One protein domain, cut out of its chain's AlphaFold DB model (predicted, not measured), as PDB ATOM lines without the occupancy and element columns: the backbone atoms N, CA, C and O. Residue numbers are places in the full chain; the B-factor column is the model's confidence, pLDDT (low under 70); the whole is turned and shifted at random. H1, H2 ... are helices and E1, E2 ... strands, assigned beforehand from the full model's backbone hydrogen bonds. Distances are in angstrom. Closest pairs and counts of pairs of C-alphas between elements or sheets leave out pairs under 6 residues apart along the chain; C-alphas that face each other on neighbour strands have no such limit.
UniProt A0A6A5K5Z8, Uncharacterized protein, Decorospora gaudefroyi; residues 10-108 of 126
ATOM      1  N   GLU A  10     -26.296  -9.875 -10.941       85.81
ATOM      2  CA  GLU A  10     -26.707 -10.943 -11.866       85.81
ATOM      3  C   GLU A  10     -26.146 -10.760 -13.286       85.81
ATOM      4  O   GLU A  10     -25.736 -11.739 -13.922       85.81
ATOM      5  N   ASP A  11     -26.005  -9.517 -13.745       86.19
ATOM      6  CA  ASP A  11     -25.443  -9.195 -15.063       86.19
ATOM      7  C   ASP A  11     -23.955  -9.560 -15.196       86.19
ATOM      8  O   ASP A  11     -23.450  -9.800 -16.298       86.19
ATOM      9  N   TYR A  12     -23.232  -9.660 -14.077       86.81
ATOM     10  CA  TYR A  12     -21.841 -10.112 -14.079       86.81
ATOM     11  C   TYR A  12     -21.720 -11.627 -14.233       86.81
ATOM     12  O   TYR A  12     -20.720 -12.114 -14.768       86.81
ATOM     13  N   TYR A  13     -22.721 -12.382 -13.782       86.62
ATOM     14  CA  TYR A  13     -22.714 -13.843 -13.860       86.62
ATOM     15  C   TYR A  13     -23.207 -14.346 -15.218       86.62
ATOM     16  O   TYR A  13     -22.762 -15.400 -15.684       86.62
ATOM     17  N   ARG A  14     -24.106 -13.589 -15.854       88.19
ATOM     18  CA  ARG A  14     -24.713 -13.920 -17.146       88.19
ATOM     19  C   ARG A  14     -23.814 -13.556 -18.321       88.19
ATOM     20  O   ARG A  14     -22.994 -12.637 -18.256       88.19
ATOM     21  N   TYR A  15     -24.006 -14.296 -19.409       85.56
ATOM     22  CA  TYR A  15     -23.447 -13.946 -20.705       85.56
ATOM     23  C   TYR A  15     -24.340 -12.912 -21.383       85.56
ATOM     24  O   TYR A  15     -25.539 -13.138 -21.514       85.56
ATOM     25  N   THR A  16     -23.764 -11.770 -21.762       85.88
ATOM     26  CA  THR A  16     -24.519 -10.617 -22.288       85.88
ATOM     27  C   THR A  16     -23.960 -10.063 -23.596       85.88
ATOM     28  O   THR A  16     -24.633  -9.277 -24.254       85.88
ATOM     29  N   SER A  17     -22.755 -10.467 -24.011       82.50
ATOM     30  CA  SER A  17     -22.082  -9.881 -25.182       82.50
ATOM     31  C   SER A  17     -22.538 -10.411 -26.545       82.50
ATOM     32  O   SER A  17     -22.141  -9.852 -27.562       82.50
ATOM     33  N   GLY A  18     -23.356 -11.462 -26.613       84.19
ATOM     34  CA  GLY A  18     -23.808 -12.003 -27.896       84.19
ATOM     35  C   GLY A  18     -24.985 -12.965 -27.789       84.19
ATOM     36  O   GLY A  18     -25.456 -13.269 -26.695       84.19
ATOM     37  N   ARG A  19     -25.425 -13.454 -28.949       84.38
ATOM     38  CA  ARG A  19     -26.520 -14.417 -29.096       84.38
ATOM     39  C   ARG A  19     -26.061 -15.666 -29.828       84.38
ATOM     40  O   ARG A  19     -25.093 -15.624 -30.588       84.38
ATOM     41  N   TRP A  20     -26.780 -16.755 -29.608       85.00
ATOM     42  CA  TRP A  20     -26.483 -18.048 -30.216       85.00
ATOM     43  C   TRP A  20     -27.496 -18.387 -31.298       85.00
ATOM     44  O   TRP A  20     -28.682 -18.111 -31.154       85.00
ATOM     45  N   LEU A  21     -27.017 -18.998 -32.383       87.50
ATOM     46  CA  LEU A  21     -27.880 -19.435 -33.483       87.50
ATOM     47  C   LEU A  21     -28.689 -20.695 -33.114       87.50
ATOM     48  O   LEU A  21     -29.741 -20.937 -33.693       87.50
ATOM     49  N   TRP A  22     -28.189 -21.494 -32.166       86.12
ATOM     50  CA  TRP A  22     -28.771 -22.760 -31.715       86.12
ATOM     51  C   TRP A  22     -28.533 -22.955 -30.208       86.12
ATOM     52  O   TRP A  22     -27.546 -22.445 -29.672       86.12
ATOM     53  N   ASP A  23     -29.455 -23.655 -29.538       87.31
ATOM     54  CA  ASP A  23     -29.437 -24.000 -28.103       87.31
ATOM     55  C   ASP A  23     -28.970 -22.875 -27.164       87.31
ATOM     56  O   ASP A  23     -28.170 -23.077 -26.248       87.31
ATOM     57  N   GLU A  24     -29.498 -21.665 -27.379       88.00
ATOM     58  CA  GLU A  24     -29.115 -20.456 -26.640       88.00
ATOM     59  C   GLU A  24     -29.235 -20.644 -25.122       88.00
ATOM     60  O   GLU A  24     -28.309 -20.310 -24.386       88.00
ATOM     61  N   GLU A  25     -30.321 -21.253 -24.644       89.25
ATOM     62  CA  GLU A  25     -30.518 -21.481 -23.211       89.25
ATOM     63  C   GLU A  25     -29.427 -22.378 -22.605       89.25
ATOM     64  O   GLU A  25     -28.897 -22.079 -21.530       89.25
ATOM     65  N   THR A  26     -29.040 -23.444 -23.308       88.31
ATOM     66  CA  THR A  26     -27.976 -24.360 -22.877       88.31
ATOM     67  C   THR A  26     -26.628 -23.643 -22.858       88.31
ATOM     68  O   THR A  26     -25.923 -23.680 -21.849       88.31
ATOM     69  N   GLN A  27     -26.307 -22.892 -23.916       87.31
ATOM     70  CA  GLN A  27     -25.059 -22.129 -24.015       87.31
ATOM     71  C   GLN A  27     -24.945 -21.048 -22.924       87.31
ATOM     72  O   GLN A  27     -23.852 -20.805 -22.393       87.31
ATOM     73  N   LEU A  28     -26.062 -20.398 -22.575       88.56
ATOM     74  CA  LEU A  28     -26.134 -19.433 -21.477       88.56
ATOM     75  C   LEU A  28     -25.956 -20.122 -20.119       88.56
ATOM     76  O   LEU A  28     -25.197 -19.628 -19.282       88.56
ATOM     77  N   ARG A  29     -26.602 -21.275 -19.915       88.12
ATOM     78  CA  ARG A  29     -26.524 -22.056 -18.672       88.12
ATOM     79  C   ARG A  29     -25.111 -22.574 -18.410       88.12
ATOM     80  O   ARG A  29     -24.615 -22.435 -17.296       88.12
ATOM     81  N   GLU A  30     -24.430 -23.086 -19.431       85.19
ATOM     82  CA  GLU A  30     -23.045 -23.571 -19.331       85.19
ATOM     83  C   GLU A  30     -22.025 -22.461 -19.035       85.19
ATOM     84  O   GLU A  30     -20.957 -22.713 -18.472       85.19
ATOM     85  N   ARG A  31     -22.330 -21.213 -19.412       87.44
ATOM     86  CA  ARG A  31     -21.464 -20.043 -19.172       87.44
ATOM     87  C   ARG A  31     -21.865 -19.234 -17.946       87.44
ATOM     88  O   ARG A  31     -21.155 -18.278 -17.609       87.44
ATOM     89  N   TYR A  32     -22.955 -19.602 -17.279       87.75
ATOM     90  CA  TYR A  32     -23.389 -18.968 -16.048       87.75
ATOM     91  C   TYR A  32     -22.486 -19.398 -14.893       87.75
ATOM     92  O   TYR A  32     -22.365 -20.582 -14.578       87.75
ATOM     93  N   LYS A  33     -21.844 -18.428 -14.240       84.12
ATOM     94  CA  LYS A  33     -20.989 -18.697 -13.082       84.12
ATOM     95  C   LYS A  33     -21.114 -17.591 -12.056       84.12
ATOM     96  O   LYS A  33     -20.679 -16.465 -12.285       84.12
ATOM     97  N   ARG A  34     -21.659 -17.950 -10.895       86.38
ATOM     98  CA  ARG A  34     -21.663 -17.082  -9.720       86.38
ATOM     99  C   ARG A  34     -20.276 -17.042  -9.096       86.38
ATOM    100  O   ARG A  34     -19.624 -18.071  -8.926       86.38
ATOM    101  N   PHE A  35     -19.841 -15.845  -8.734       83.31
ATOM    102  CA  PHE A  35     -18.610 -15.619  -7.987       83.31
ATOM    103  C   PHE A  35     -18.829 -14.526  -6.944       83.31
ATOM    104  O   PHE A  35     -19.712 -13.686  -7.073       83.31
ATOM    105  N   ASN A  36     -18.023 -14.536  -5.887       85.06
ATOM    106  CA  ASN A  36     -18.168 -13.574  -4.802       85.06
ATOM    107  C   ASN A  36     -17.523 -12.227  -5.191       85.06
ATOM    108  O   ASN A  36     -16.305 -12.055  -5.085       85.06
ATOM    109  N   VAL A  37     -18.348 -11.282  -5.660       85.62
ATOM    110  CA  VAL A  37     -17.928  -9.922  -6.045       85.62
ATOM    111  C   VAL A  37     -17.291  -9.154  -4.869       85.62
ATOM    112  O   VAL A  37     -16.205  -8.600  -5.064       85.62
ATOM    113  N   PRO A  38     -17.867  -9.139  -3.646       86.06
ATOM    114  CA  PRO A  38     -17.217  -8.533  -2.479       86.06
ATOM    115  C   PRO A  38     -15.807  -9.069  -2.196       86.06
ATOM    116  O   PRO A  38     -14.872  -8.293  -1.981       86.06
ATOM    117  N   GLU A  39     -15.615 -10.388  -2.248       85.06
ATOM    118  CA  GLU A  39     -14.300 -11.000  -2.028       85.06
ATOM    119  C   GLU A  39     -13.319 -10.679  -3.163       85.06
ATOM    120  O   GLU A  39     -12.130 -10.466  -2.909       85.06
ATOM    121  N   LEU A  40     -13.796 -10.562  -4.407       85.31
ATOM    122  CA  LEU A  40     -12.973 -10.113  -5.532       85.31
ATOM    123  C   LEU A  40     -12.488  -8.667  -5.336       85.31
ATOM    124  O   LEU A  40     -11.297  -8.386  -5.521       85.31
ATOM    125  N   LYS A  41     -13.373  -7.763  -4.895       85.38
ATOM    126  CA  LYS A  41     -13.021  -6.372  -4.554       85.38
ATOM    127  C   LYS A  41     -11.992  -6.327  -3.420       85.38
ATOM    128  O   LYS A  41     -10.967  -5.653  -3.535       85.38
ATOM    129  N   LYS A  42     -12.199  -7.116  -2.361       85.69
ATOM    130  CA  LYS A  42     -11.282  -7.222  -1.211       85.69
ATOM    131  C   LYS A  42      -9.899  -7.747  -1.605       85.69
ATOM    132  O   LYS A  42      -8.890  -7.173  -1.187       85.69
ATOM    133  N   LYS A  43      -9.834  -8.808  -2.418       85.38
ATOM    134  CA  LYS A  43      -8.567  -9.347  -2.945       85.38
ATOM    135  C   LYS A  43      -7.838  -8.319  -3.799       85.38
ATOM    136  O   LYS A  43      -6.631  -8.157  -3.639       85.38
ATOM    137  N   SER A  44      -8.569  -7.604  -4.649       83.38
ATOM    138  CA  SER A  44      -8.002  -6.559  -5.501       83.38
ATOM    139  C   SER A  44      -7.394  -5.446  -4.654       83.38
ATOM    140  O   SER A  44      -6.221  -5.126  -4.832       83.38
ATOM    141  N   ARG A  45      -8.121  -4.944  -3.645       83.81
ATOM    142  CA  ARG A  45      -7.608  -3.928  -2.709       83.81
ATOM    143  C   ARG A  45      -6.322  -4.374  -2.021       83.81
ATOM    144  O   ARG A  45      -5.355  -3.622  -1.968       83.81
ATOM    145  N   ARG A  46      -6.290  -5.619  -1.536       83.25
ATOM    146  CA  ARG A  46      -5.092  -6.188  -0.902       83.25
ATOM    147  C   ARG A  46      -3.904  -6.245  -1.866       83.25
ATOM    148  O   ARG A  46      -2.777  -6.060  -1.425       83.25
ATOM    149  N   LYS A  47      -4.144  -6.513  -3.153       78.00
ATOM    150  CA  LYS A  47      -3.094  -6.596  -4.179       78.00
ATOM    151  C   LYS A  47      -2.495  -5.239  -4.538       78.00
ATOM    152  O   LYS A  47      -1.297  -5.186  -4.768       78.00
ATOM    153  N   LEU A  48      -3.302  -4.180  -4.567       77.19
ATOM    154  CA  LEU A  48      -2.829  -2.822  -4.862       77.19
ATOM    155  C   LEU A  48      -2.440  -2.019  -3.613       77.19
ATOM    156  O   LEU A  48      -2.123  -0.841  -3.731       77.19
ATOM    157  N   TRP A  49      -2.491  -2.632  -2.423       74.75
ATOM    158  CA  TRP A  49      -2.304  -1.964  -1.124       74.75
ATOM    159  C   TRP A  49      -3.130  -0.676  -0.982       74.75
ATOM    160  O   TRP A  49      -2.750   0.244  -0.257       74.75
ATOM    161  N   ALA A  50      -4.259  -0.616  -1.689       71.88
ATOM    162  CA  ALA A  50      -5.081   0.574  -1.756       71.88
ATOM    163  C   ALA A  50      -5.751   0.816  -0.408       71.88
ATOM    164  O   ALA A  50      -6.228  -0.116   0.255       71.88
ATOM    165  N   ARG A  51      -5.764   2.085  -0.005       67.25
ATOM    166  CA  ARG A  51      -6.338   2.518   1.273       67.25
ATOM    167  C   ARG A  51      -7.802   2.926   1.111       67.25
ATOM    168  O   ARG A  51      -8.526   2.938   2.105       67.25
ATOM    169  N   GLY A  52      -8.238   3.191  -0.124       65.88
ATOM    170  CA  GLY A  52      -9.623   3.507  -0.463       65.88
ATOM    171  C   GLY A  52     -10.627   2.370  -0.216       65.88
ATOM    172  O   GLY A  52     -10.298   1.175  -0.189       65.88
ATOM    173  N   LEU A  53     -11.889   2.767  -0.031       64.69
ATOM    174  CA  LEU A  53     -13.046   1.876   0.116       64.69
ATOM    175  C   LEU A  53     -13.772   1.638  -1.219       64.69
ATOM    176  O   LEU A  53     -14.416   0.596  -1.366       64.69
ATOM    177  N   GLY A  54     -13.660   2.554  -2.186       71.88
ATOM    178  CA  GLY A  54     -14.320   2.451  -3.480       71.88
ATOM    179  C   GLY A  54     -13.543   1.561  -4.440       71.88
ATOM    180  O   GLY A  54     -12.453   1.880  -4.914       71.88
ATOM    181  N   VAL A  55     -14.129   0.401  -4.733       81.69
ATOM    182  CA  VAL A  55     -13.726  -0.443  -5.859       81.69
ATOM    183  C   VAL A  55     -14.920  -0.552  -6.792       81.69
ATOM    184  O   VAL A  55     -15.883  -1.281  -6.518       81.69
ATOM    185  N   SER A  56     -14.849   0.181  -7.898       86.44
ATOM    186  CA  SER A  56     -15.785   0.038  -9.008       86.44
ATOM    187  C   SER A  56     -15.423  -1.218  -9.796       86.44
ATOM    188  O   SER A  56     -14.252  -1.473 -10.077       86.44
ATOM    189  N   ILE A  57     -16.418  -2.042 -10.113       88.00
ATOM    190  CA  ILE A  57     -16.249  -3.220 -10.963       88.00
ATOM    191  C   ILE A  57     -17.052  -3.003 -12.238       88.00
ATOM    192  O   ILE A  57     -18.190  -2.548 -12.201       88.00
ATOM    193  N   SER A  58     -16.437  -3.307 -13.370       89.00
ATOM    194  CA  SER A  58     -17.058  -3.204 -14.685       89.00
ATOM    195  C   SER A  58     -16.662  -4.412 -15.521       89.00
ATOM    196  O   SER A  58     -15.547  -4.927 -15.406       89.00
ATOM    197  N   LYS A  59     -17.588  -4.900 -16.342       88.88
ATOM    198  CA  LYS A  59     -17.331  -5.982 -17.291       88.88
ATOM    199  C   LYS A  59     -16.618  -5.373 -18.496       88.88
ATOM    200  O   LYS A  59     -17.189  -4.532 -19.178       88.88
ATOM    201  N   LEU A  60     -15.350  -5.730 -18.691       86.25
ATOM    202  CA  LEU A  60     -14.504  -5.142 -19.732       86.25
ATOM    203  C   LEU A  60     -14.683  -5.873 -21.058       86.25
ATOM    204  O   LEU A  60     -14.846  -5.253 -22.101       86.25
ATOM    205  N   ALA A  61     -14.633  -7.199 -21.003       83.44
ATOM    206  CA  ALA A  61     -14.803  -8.052 -22.161       83.44
ATOM    207  C   ALA A  61     -15.403  -9.379 -21.718       83.44
ATOM    208  O   ALA A  61     -15.113  -9.885 -20.631       83.44
ATOM    209  N   GLU A  62     -16.220  -9.966 -22.573       83.94
ATOM    210  CA  GLU A  62     -16.705 -11.320 -22.391       83.94
ATOM    211  C   GLU A  62     -16.403 -12.122 -23.644       83.94
ATOM    212  O   GLU A  62     -16.824 -11.775 -24.745       83.94
ATOM    213  N   GLY A  63     -15.619 -13.177 -23.455       79.56
ATOM    214  CA  GLY A  63     -15.300 -14.138 -24.487       79.56
ATOM    215  C   GLY A  63     -16.089 -15.429 -24.312       79.56
ATOM    216  O   GLY A  63     -16.871 -15.625 -23.380       79.56
ATOM    217  N   TRP A  64     -15.807 -16.363 -25.210       74.75
ATOM    218  CA  TRP A  64     -16.410 -17.692 -25.205       74.75
ATOM    219  C   TRP A  64     -16.059 -18.502 -23.947       74.75
ATOM    220  O   TRP A  64     -16.919 -19.170 -23.367       74.75
ATOM    221  N   PHE A  65     -14.802 -18.399 -23.504       77.94
ATOM    222  CA  PHE A  65     -14.227 -19.220 -22.433       77.94
ATOM    223  C   PHE A  65     -13.969 -18.452 -21.134       77.94
ATOM    224  O   PHE A  65     -13.761 -19.063 -20.091       77.94
ATOM    225  N   ASN A  66     -13.974 -17.119 -21.158       83.38
ATOM    226  CA  ASN A  66     -13.658 -16.296 -19.997       83.38
ATOM    227  C   ASN A  66     -14.437 -14.976 -19.981       83.38
ATOM    228  O   ASN A  66     -14.793 -14.417 -21.016       83.38
ATOM    229  N   LYS A  67     -14.662 -14.459 -18.776       87.06
ATOM    230  CA  LYS A  67     -15.149 -13.102 -18.519       87.06
ATOM    231  C   LYS A  67     -14.002 -12.271 -17.960       87.06
ATOM    232  O   LYS A  67     -13.276 -12.730 -17.076       87.06
ATOM    233  N   VAL A  68     -13.825 -11.062 -18.471       87.94
ATOM    234  CA  VAL A  68     -12.782 -10.128 -18.047       87.94
ATOM    235  C   VAL A  68     -13.442  -8.944 -17.360       87.94
ATOM    236  O   VAL A  68     -14.251  -8.230 -17.952       87.94
ATOM    237  N   PHE A  69     -13.076  -8.727 -16.105       88.25
ATOM    238  CA  PHE A  69     -13.564  -7.631 -15.284       88.25
ATOM    239  C   PHE A  69     -12.447  -6.635 -15.028       88.25
ATOM    240  O   PHE A  69     -11.315  -7.009 -14.720       88.25
ATOM    241  N   ARG A  70     -12.793  -5.357 -15.108       88.44
ATOM    242  CA  ARG A  70     -11.945  -4.249 -14.697       88.44
ATOM    243  C   ARG A  70     -12.415  -3.762 -13.335       88.44
ATOM    244  O   ARG A  70     -13.562  -3.339 -13.187       88.44
ATOM    245  N   LEU A  71     -11.517  -3.817 -12.360       87.69
ATOM    246  CA  LEU A  71     -11.712  -3.264 -11.029       87.69
ATOM    247  C   LEU A  71     -10.874  -1.996 -10.910       87.69
ATOM    248  O   LEU A  71      -9.648  -2.077 -10.895       87.69
ATOM    249  N   ALA A  72     -11.528  -0.840 -10.861       85.25
ATOM    250  CA  ALA A  72     -10.863   0.448 -10.705       85.25
ATOM    251  C   ALA A  72     -11.099   0.990  -9.294       85.25
ATOM    252  O   ALA A  72     -12.229   0.993  -8.795       85.25
ATOM    253  N   MET A  73     -10.009   1.408  -8.660       84.88
ATOM    254  CA  MET A  73      -9.983   1.972  -7.316       84.88
ATOM    255  C   MET A  73      -9.954   3.492  -7.373       84.88
ATOM    256  O   MET A  73      -9.449   4.067  -8.339       84.88
ATOM    257  N   ASP A  74     -10.418   4.122  -6.299       82.56
ATOM    258  CA  ASP A  74     -10.416   5.583  -6.155       82.56
ATOM    259  C   ASP A  74      -8.998   6.178  -6.241       82.56
ATOM    260  O   ASP A  74      -8.799   7.259  -6.784       82.56
ATOM    261  N   ASP A  75      -7.993   5.420  -5.791       75.19
ATOM    262  CA  ASP A  75      -6.572   5.797  -5.809       75.19
ATOM    263  C   ASP A  75      -5.953   5.763  -7.235       75.19
ATOM    264  O   ASP A  75      -4.743   5.916  -7.408       75.19
ATOM    265  N   GLY A  76      -6.761   5.498  -8.272       78.00
ATOM    266  CA  GLY A  76      -6.331   5.366  -9.670       78.00
ATOM    267  C   GLY A  76      -5.751   3.993 -10.033       78.00
ATOM    268  O   GLY A  76      -5.391   3.753 -11.186       78.00
ATOM    269  N   GLY A  77      -5.669   3.075  -9.069       81.75
ATOM    270  CA  GLY A  77      -5.223   1.701  -9.282       81.75
ATOM    271  C   GLY A  77      -6.249   0.864 -10.053       81.75
ATOM    272  O   GLY A  77      -7.443   0.911  -9.759       81.75
ATOM    273  N   VAL A  78      -5.792   0.063 -11.020       84.56
ATOM    274  CA  VAL A  78      -6.658  -0.808 -11.830       84.56
ATOM    275  C   VAL A  78      -6.186  -2.257 -11.755       84.56
ATOM    276  O   VAL A  78      -5.011  -2.555 -11.956       84.56
ATOM    277  N   VAL A  79      -7.120  -3.171 -11.499       85.94
ATOM    278  CA  VAL A  79      -6.904  -4.622 -11.531       85.94
ATOM    279  C   VAL A  79      -7.769  -5.232 -12.623       85.94
ATOM    280  O   VAL A  79      -8.974  -4.979 -12.682       85.94
ATOM    281  N   ILE A  80      -7.168  -6.078 -13.456       86.19
ATOM    282  CA  ILE A  80      -7.902  -6.896 -14.421       86.19
ATOM    283  C   ILE A  80      -8.068  -8.305 -13.854       86.19
ATOM    284  O   ILE A  80      -7.092  -9.008 -13.593       86.19
ATOM    285  N   ALA A  81      -9.318  -8.717 -13.656       86.19
ATOM    286  CA  ALA A  81      -9.674 -10.051 -13.195       86.19
ATOM    287  C   ALA A  81     -10.237 -10.874 -14.355       86.19
ATOM    288  O   ALA A  81     -11.242 -10.507 -14.961       86.19
ATOM    289  N   ARG A  82      -9.603 -12.009 -14.651       87.12
ATOM    290  CA  ARG A  82     -10.077 -12.974 -15.652       87.12
ATOM    291  C   ARG A  82     -10.733 -14.143 -14.928       87.12
ATOM    292  O   ARG A  82     -10.103 -14.770 -14.083       87.12
ATOM    293  N   ILE A  83     -11.995 -14.415 -15.242       84.94
ATOM    294  CA  ILE A  83     -12.781 -15.496 -14.644       84.94
ATOM    295  C   ILE A  83     -13.091 -16.520 -15.739       84.94
ATOM    296  O   ILE A  83     -13.798 -16.178 -16.689       84.94
ATOM    297  N   PRO A  84     -12.580 -17.760 -15.640       83.75
ATOM    298  CA  PRO A  84     -12.898 -18.804 -16.604       83.75
ATOM    299  C   PRO A  84     -14.352 -19.262 -16.446       83.75
ATOM    300  O   PRO A  84     -14.850 -19.439 -15.322       83.75
ATOM    301  N   ASN A  85     -15.018 -19.456 -17.584       82.62
ATOM    302  CA  ASN A  85     -16.357 -20.028 -17.667       82.62
ATOM    303  C   ASN A  85     -16.300 -21.539 -17.364       82.62
ATOM    304  O   ASN A  85     -15.284 -22.169 -17.650       82.62
ATOM    305  N   PRO A  86     -17.383 -22.143 -16.845       77.88
ATOM    306  CA  PRO A  86     -17.441 -23.586 -16.586       77.88
ATOM    307  C   PRO A  86     -17.190 -24.445 -17.837       77.88
ATOM    308  O   PRO A  86     -16.594 -25.510 -17.742       77.88
ATOM    309  N   ASN A  87     -17.579 -23.946 -19.015       73.88
ATOM    310  CA  ASN A  87     -17.351 -24.607 -20.305       73.88
ATOM    311  C   ASN A  87     -15.877 -24.608 -20.773       73.88
ATOM    312  O   ASN A  87     -15.535 -25.238 -21.764       73.88
ATOM    313  N   ALA A  88     -14.961 -23.907 -20.101       66.44
ATOM    314  CA  ALA A  88     -13.559 -23.900 -20.527       66.44
ATOM    315  C   ALA A  88     -12.848 -25.258 -20.299       66.44
ATOM    316  O   ALA A  88     -11.691 -25.419 -20.668       66.44
ATOM    317  N   GLY A  89     -13.534 -26.259 -19.740       63.41
ATOM    318  CA  GLY A  89     -12.921 -27.517 -19.331       63.41
ATOM    319  C   GLY A  89     -12.132 -27.350 -18.028       63.41
ATOM    320  O   GLY A  89     -12.205 -26.299 -17.386       63.41
ATOM    321  N   PRO A  90     -11.404 -28.387 -17.587       56.06
ATOM    322  CA  PRO A  90     -10.623 -28.321 -16.359       56.06
ATOM    323  C   PRO A  90      -9.627 -27.157 -16.390       56.06
ATOM    324  O   PRO A  90      -8.995 -26.918 -17.421       56.06
ATOM    325  N   ASP A  91      -9.422 -26.491 -15.247       52.56
ATOM    326  CA  ASP A  91      -8.524 -25.329 -15.116       52.56
ATOM    327  C   ASP A  91      -7.085 -25.604 -15.620       52.56
ATOM    328  O   ASP A  91      -6.353 -24.673 -15.947       52.56
ATOM    329  N   TYR A  92      -6.685 -26.880 -15.734       48.41
ATOM    330  CA  TYR A  92      -5.380 -27.306 -16.249       48.41
ATOM    331  C   TYR A  92      -5.301 -27.448 -17.786       48.41
ATOM    332  O   TYR A  92      -4.202 -27.434 -18.335       48.41
ATOM    333  N   CYS A  93      -6.428 -27.558 -18.503       37.75
ATOM    334  CA  CYS A  93      -6.443 -27.747 -19.964       37.75
ATOM    335  C   CYS A  93      -6.503 -26.431 -20.750       37.75
ATOM    336  O   CYS A  93      -6.004 -26.369 -21.871       37.75
ATOM    337  N   VAL A  94      -7.030 -25.356 -20.155       41.56
ATOM    338  CA  VAL A  94      -7.091 -24.019 -20.788       41.56
ATOM    339  C   VAL A  94      -5.698 -23.384 -20.930       41.56
ATOM    340  O   VAL A  94      -5.541 -22.388 -21.627       41.56
ATOM    341  N   GLY A  95      -4.677 -23.964 -20.292       42.38
ATOM    342  CA  GLY A  95      -3.286 -23.506 -20.357       42.38
ATOM    343  C   GLY A  95      -2.331 -24.389 -21.168       42.38
ATOM    344  O   GLY A  95      -1.140 -24.094 -21.172       42.38
ATOM    345  N   SER A  96      -2.798 -25.470 -21.807       33.56
ATOM    346  CA  SER A  96      -1.892 -26.468 -22.414       33.56
ATOM    347  C   SER A  96      -1.620 -26.258 -23.911       33.56
ATOM    348  O   SER A  96      -0.621 -26.747 -24.434       33.56
ATOM    349  N   CYS A  97      -2.431 -25.466 -24.617       42.00
ATOM    350  CA  CYS A  97      -2.123 -25.084 -25.996       42.00
ATOM    351  C   CYS A  97      -1.357 -23.753 -26.011       42.00
ATOM    352  O   CYS A  97      -1.921 -22.738 -26.394       42.00
ATOM    353  N   TYR A  98      -0.101 -23.794 -25.539       38.19
ATOM    354  CA  TYR A  98       0.853 -22.677 -25.422       38.19
ATOM    355  C   TYR A  98       0.326 -21.470 -24.602       38.19
ATOM    356  O   TYR A  98      -0.712 -20.895 -24.882       38.19
ATOM    357  N   TYR A  99       1.082 -21.026 -23.596       40.28
ATOM    358  CA  TYR A  99       0.757 -19.897 -22.698       40.28
ATOM    359  C   TYR A  99      -0.274 -20.199 -21.592       40.28
ATOM    360  O   TYR A  99      -1.443 -19.816 -21.634       40.28
ATOM    361  N   GLY A 100       0.216 -20.793 -20.500       38.38
ATOM    362  CA  GLY A 100      -0.446 -20.721 -19.201       38.38
ATOM    363  C   GLY A 100      -0.575 -19.266 -18.734       38.38
ATOM    364  O   GLY A 100       0.419 -18.591 -18.482       38.38
ATOM    365  N   VAL A 101      -1.809 -18.777 -18.603       40.62
ATOM    366  CA  VAL A 101      -2.123 -17.424 -18.120       40.62
ATOM    367  C   VAL A 101      -3.075 -17.551 -16.938       40.62
ATOM    368  O   VAL A 101      -4.294 -17.457 -17.068       40.62
ATOM    369  N   CYS A 102      -2.496 -17.704 -15.749       33.44
ATOM    370  CA  CYS A 102      -3.118 -17.237 -14.513       33.44
ATOM    371  C   CYS A 102      -2.585 -15.820 -14.240       33.44
ATOM    372  O   CYS A 102      -1.857 -15.577 -13.281       33.44
ATOM    373  N   THR A 103      -2.858 -14.884 -15.155       37.47
ATOM    374  CA  THR A 103      -2.262 -13.543 -15.104       37.47
ATOM    375  C   THR A 103      -3.217 -12.574 -14.424       37.47
ATOM    376  O   THR A 103      -4.183 -12.090 -15.015       37.47
ATOM    377  N   LEU A 104      -2.915 -12.272 -13.163       36.94
ATOM    378  CA  LEU A 104      -3.310 -11.020 -12.529       36.94
ATOM    379  C   LEU A 104      -2.435  -9.919 -13.150       36.94
ATOM    380  O   LEU A 104      -1.312  -9.704 -12.704       36.94
ATOM    381  N   VAL A 105      -2.909  -9.264 -14.212       39.16
ATOM    382  CA  VAL A 105      -2.196  -8.117 -14.797       39.16
ATOM    383  C   VAL A 105      -2.378  -6.926 -13.856       39.16
ATOM    384  O   VAL A 105      -3.486  -6.408 -13.696       39.16
ATOM    385  N   CYS A 106      -1.288  -6.528 -13.203       30.44
ATOM    386  CA  CYS A 106      -1.172  -5.273 -12.472       30.44
ATOM    387  C   CYS A 106      -0.633  -4.233 -13.461       30.44
ATOM    388  O   CYS A 106       0.539  -4.292 -13.827       30.44
ATOM    389  N   SER A 107      -1.493  -3.345 -13.965       34.84
ATOM    390  CA  SER A 107      -1.061  -2.272 -14.865       34.84
ATOM    391  C   SER A 107      -0.693  -1.043 -14.036       34.84
ATOM    392  O   SER A 107      -1.539  -0.435 -13.376       34.84
ATOM    393  N   LEU A 108       0.598  -0.707 -14.051       35.47
ATOM    394  CA  LEU A 108       1.097   0.618 -13.712       35.47
ATOM    395  C   LEU A 108       0.719   1.564 -14.860       35.47
ATOM    396  O   LEU A 108       1.079   1.303 -15.996       35.47
TER     397      LEU A 108
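What this domain is: This is residues 10 to 108 of the 126 residues of an uncharacterized protein of Decorospora gaudefroyi (UniProt A0A6A5K5Z8). A strongly twisted antiparallel sheet, with three long strands E1, E2 and E3 side by side and a three-residue strand E4 loosely placed beside E3, has the helix H3 crossing one of its faces. The first two helices, H1 and H2, come before this body: H1 grazes the sheet, while H2 lies off one end, where residues 21 to 26 stick out, of which 24 to 26 belong to H2. The printed part has 99 residues, with three named helices and then four named strands in the order H1 H2 H3 E1 E2 E3 E4; the sheet's order is E1 E2 E3 E4. The class is mixed, helices and strands, with 49 residues in named elements, under half of those printed. The whole is only just compact, close to loose, with a radius of gyration of the C-alphas of 14.8 A and spans of 47 by 31 by 19 A.

Where its parts are: Find C-alpha 10 at (-26.707, -10.943, -11.866), where H1 begins; it ends at residue 13. H2 follows at residues 24 to 31. Look next at C-alpha 37 at (-17.928, -9.922, -6.045), from which H3 runs 15.3 A to residue 47. E1 takes residues 55 to 62, 20.0 A; E2 residues 66 to 73, 22.5 A; E3 residues 78 to 84, 19.6 A. E4, residues 105 to 107, ends at (-1.061, -2.272, -14.865).

How they stand to each other: Look first at the sheet, a meander, each strand the antiparallel neighbour of the one before. In the hairpin of E1 and E2, at 154 degrees, N 58 and O 70 are within hydrogen-bond range at 2.9 A. In the hairpin of E2 and E3, at 159 degrees, find N 69 and O 81 at 2.8 A. The hairpin of E3 and E4 has no such pair within range; C-alphas 79 and 106 face each other at 5.8 A. H3 is on one face of the sheet, making two layers, one of helix and one of strands, at a height over the sheet of 8.6 A. It runs across the strands, only just, at 62 degrees to E2 on the local plane. Its closest C-alphas to E1 are those of Lys 41 and Val 55, 6.1 A apart. H1 only grazes the sheet, with residues 11 to 13. H2 is not on the sheet and is apart from H3. In H2 and H3 every O i to N i+4 pair is within hydrogen-bond range; H1 is too short for one.

The domain as a whole: The two C-alphas farthest apart are those of Trp 22 and Arg 51, 47.2 A. The printed part has no cut. The link from E3 to E4, 20 residues, is long. The mean pLDDT of the printed part is 74.8; look for values under 70 at residues 51 to 53 and 88 to 108.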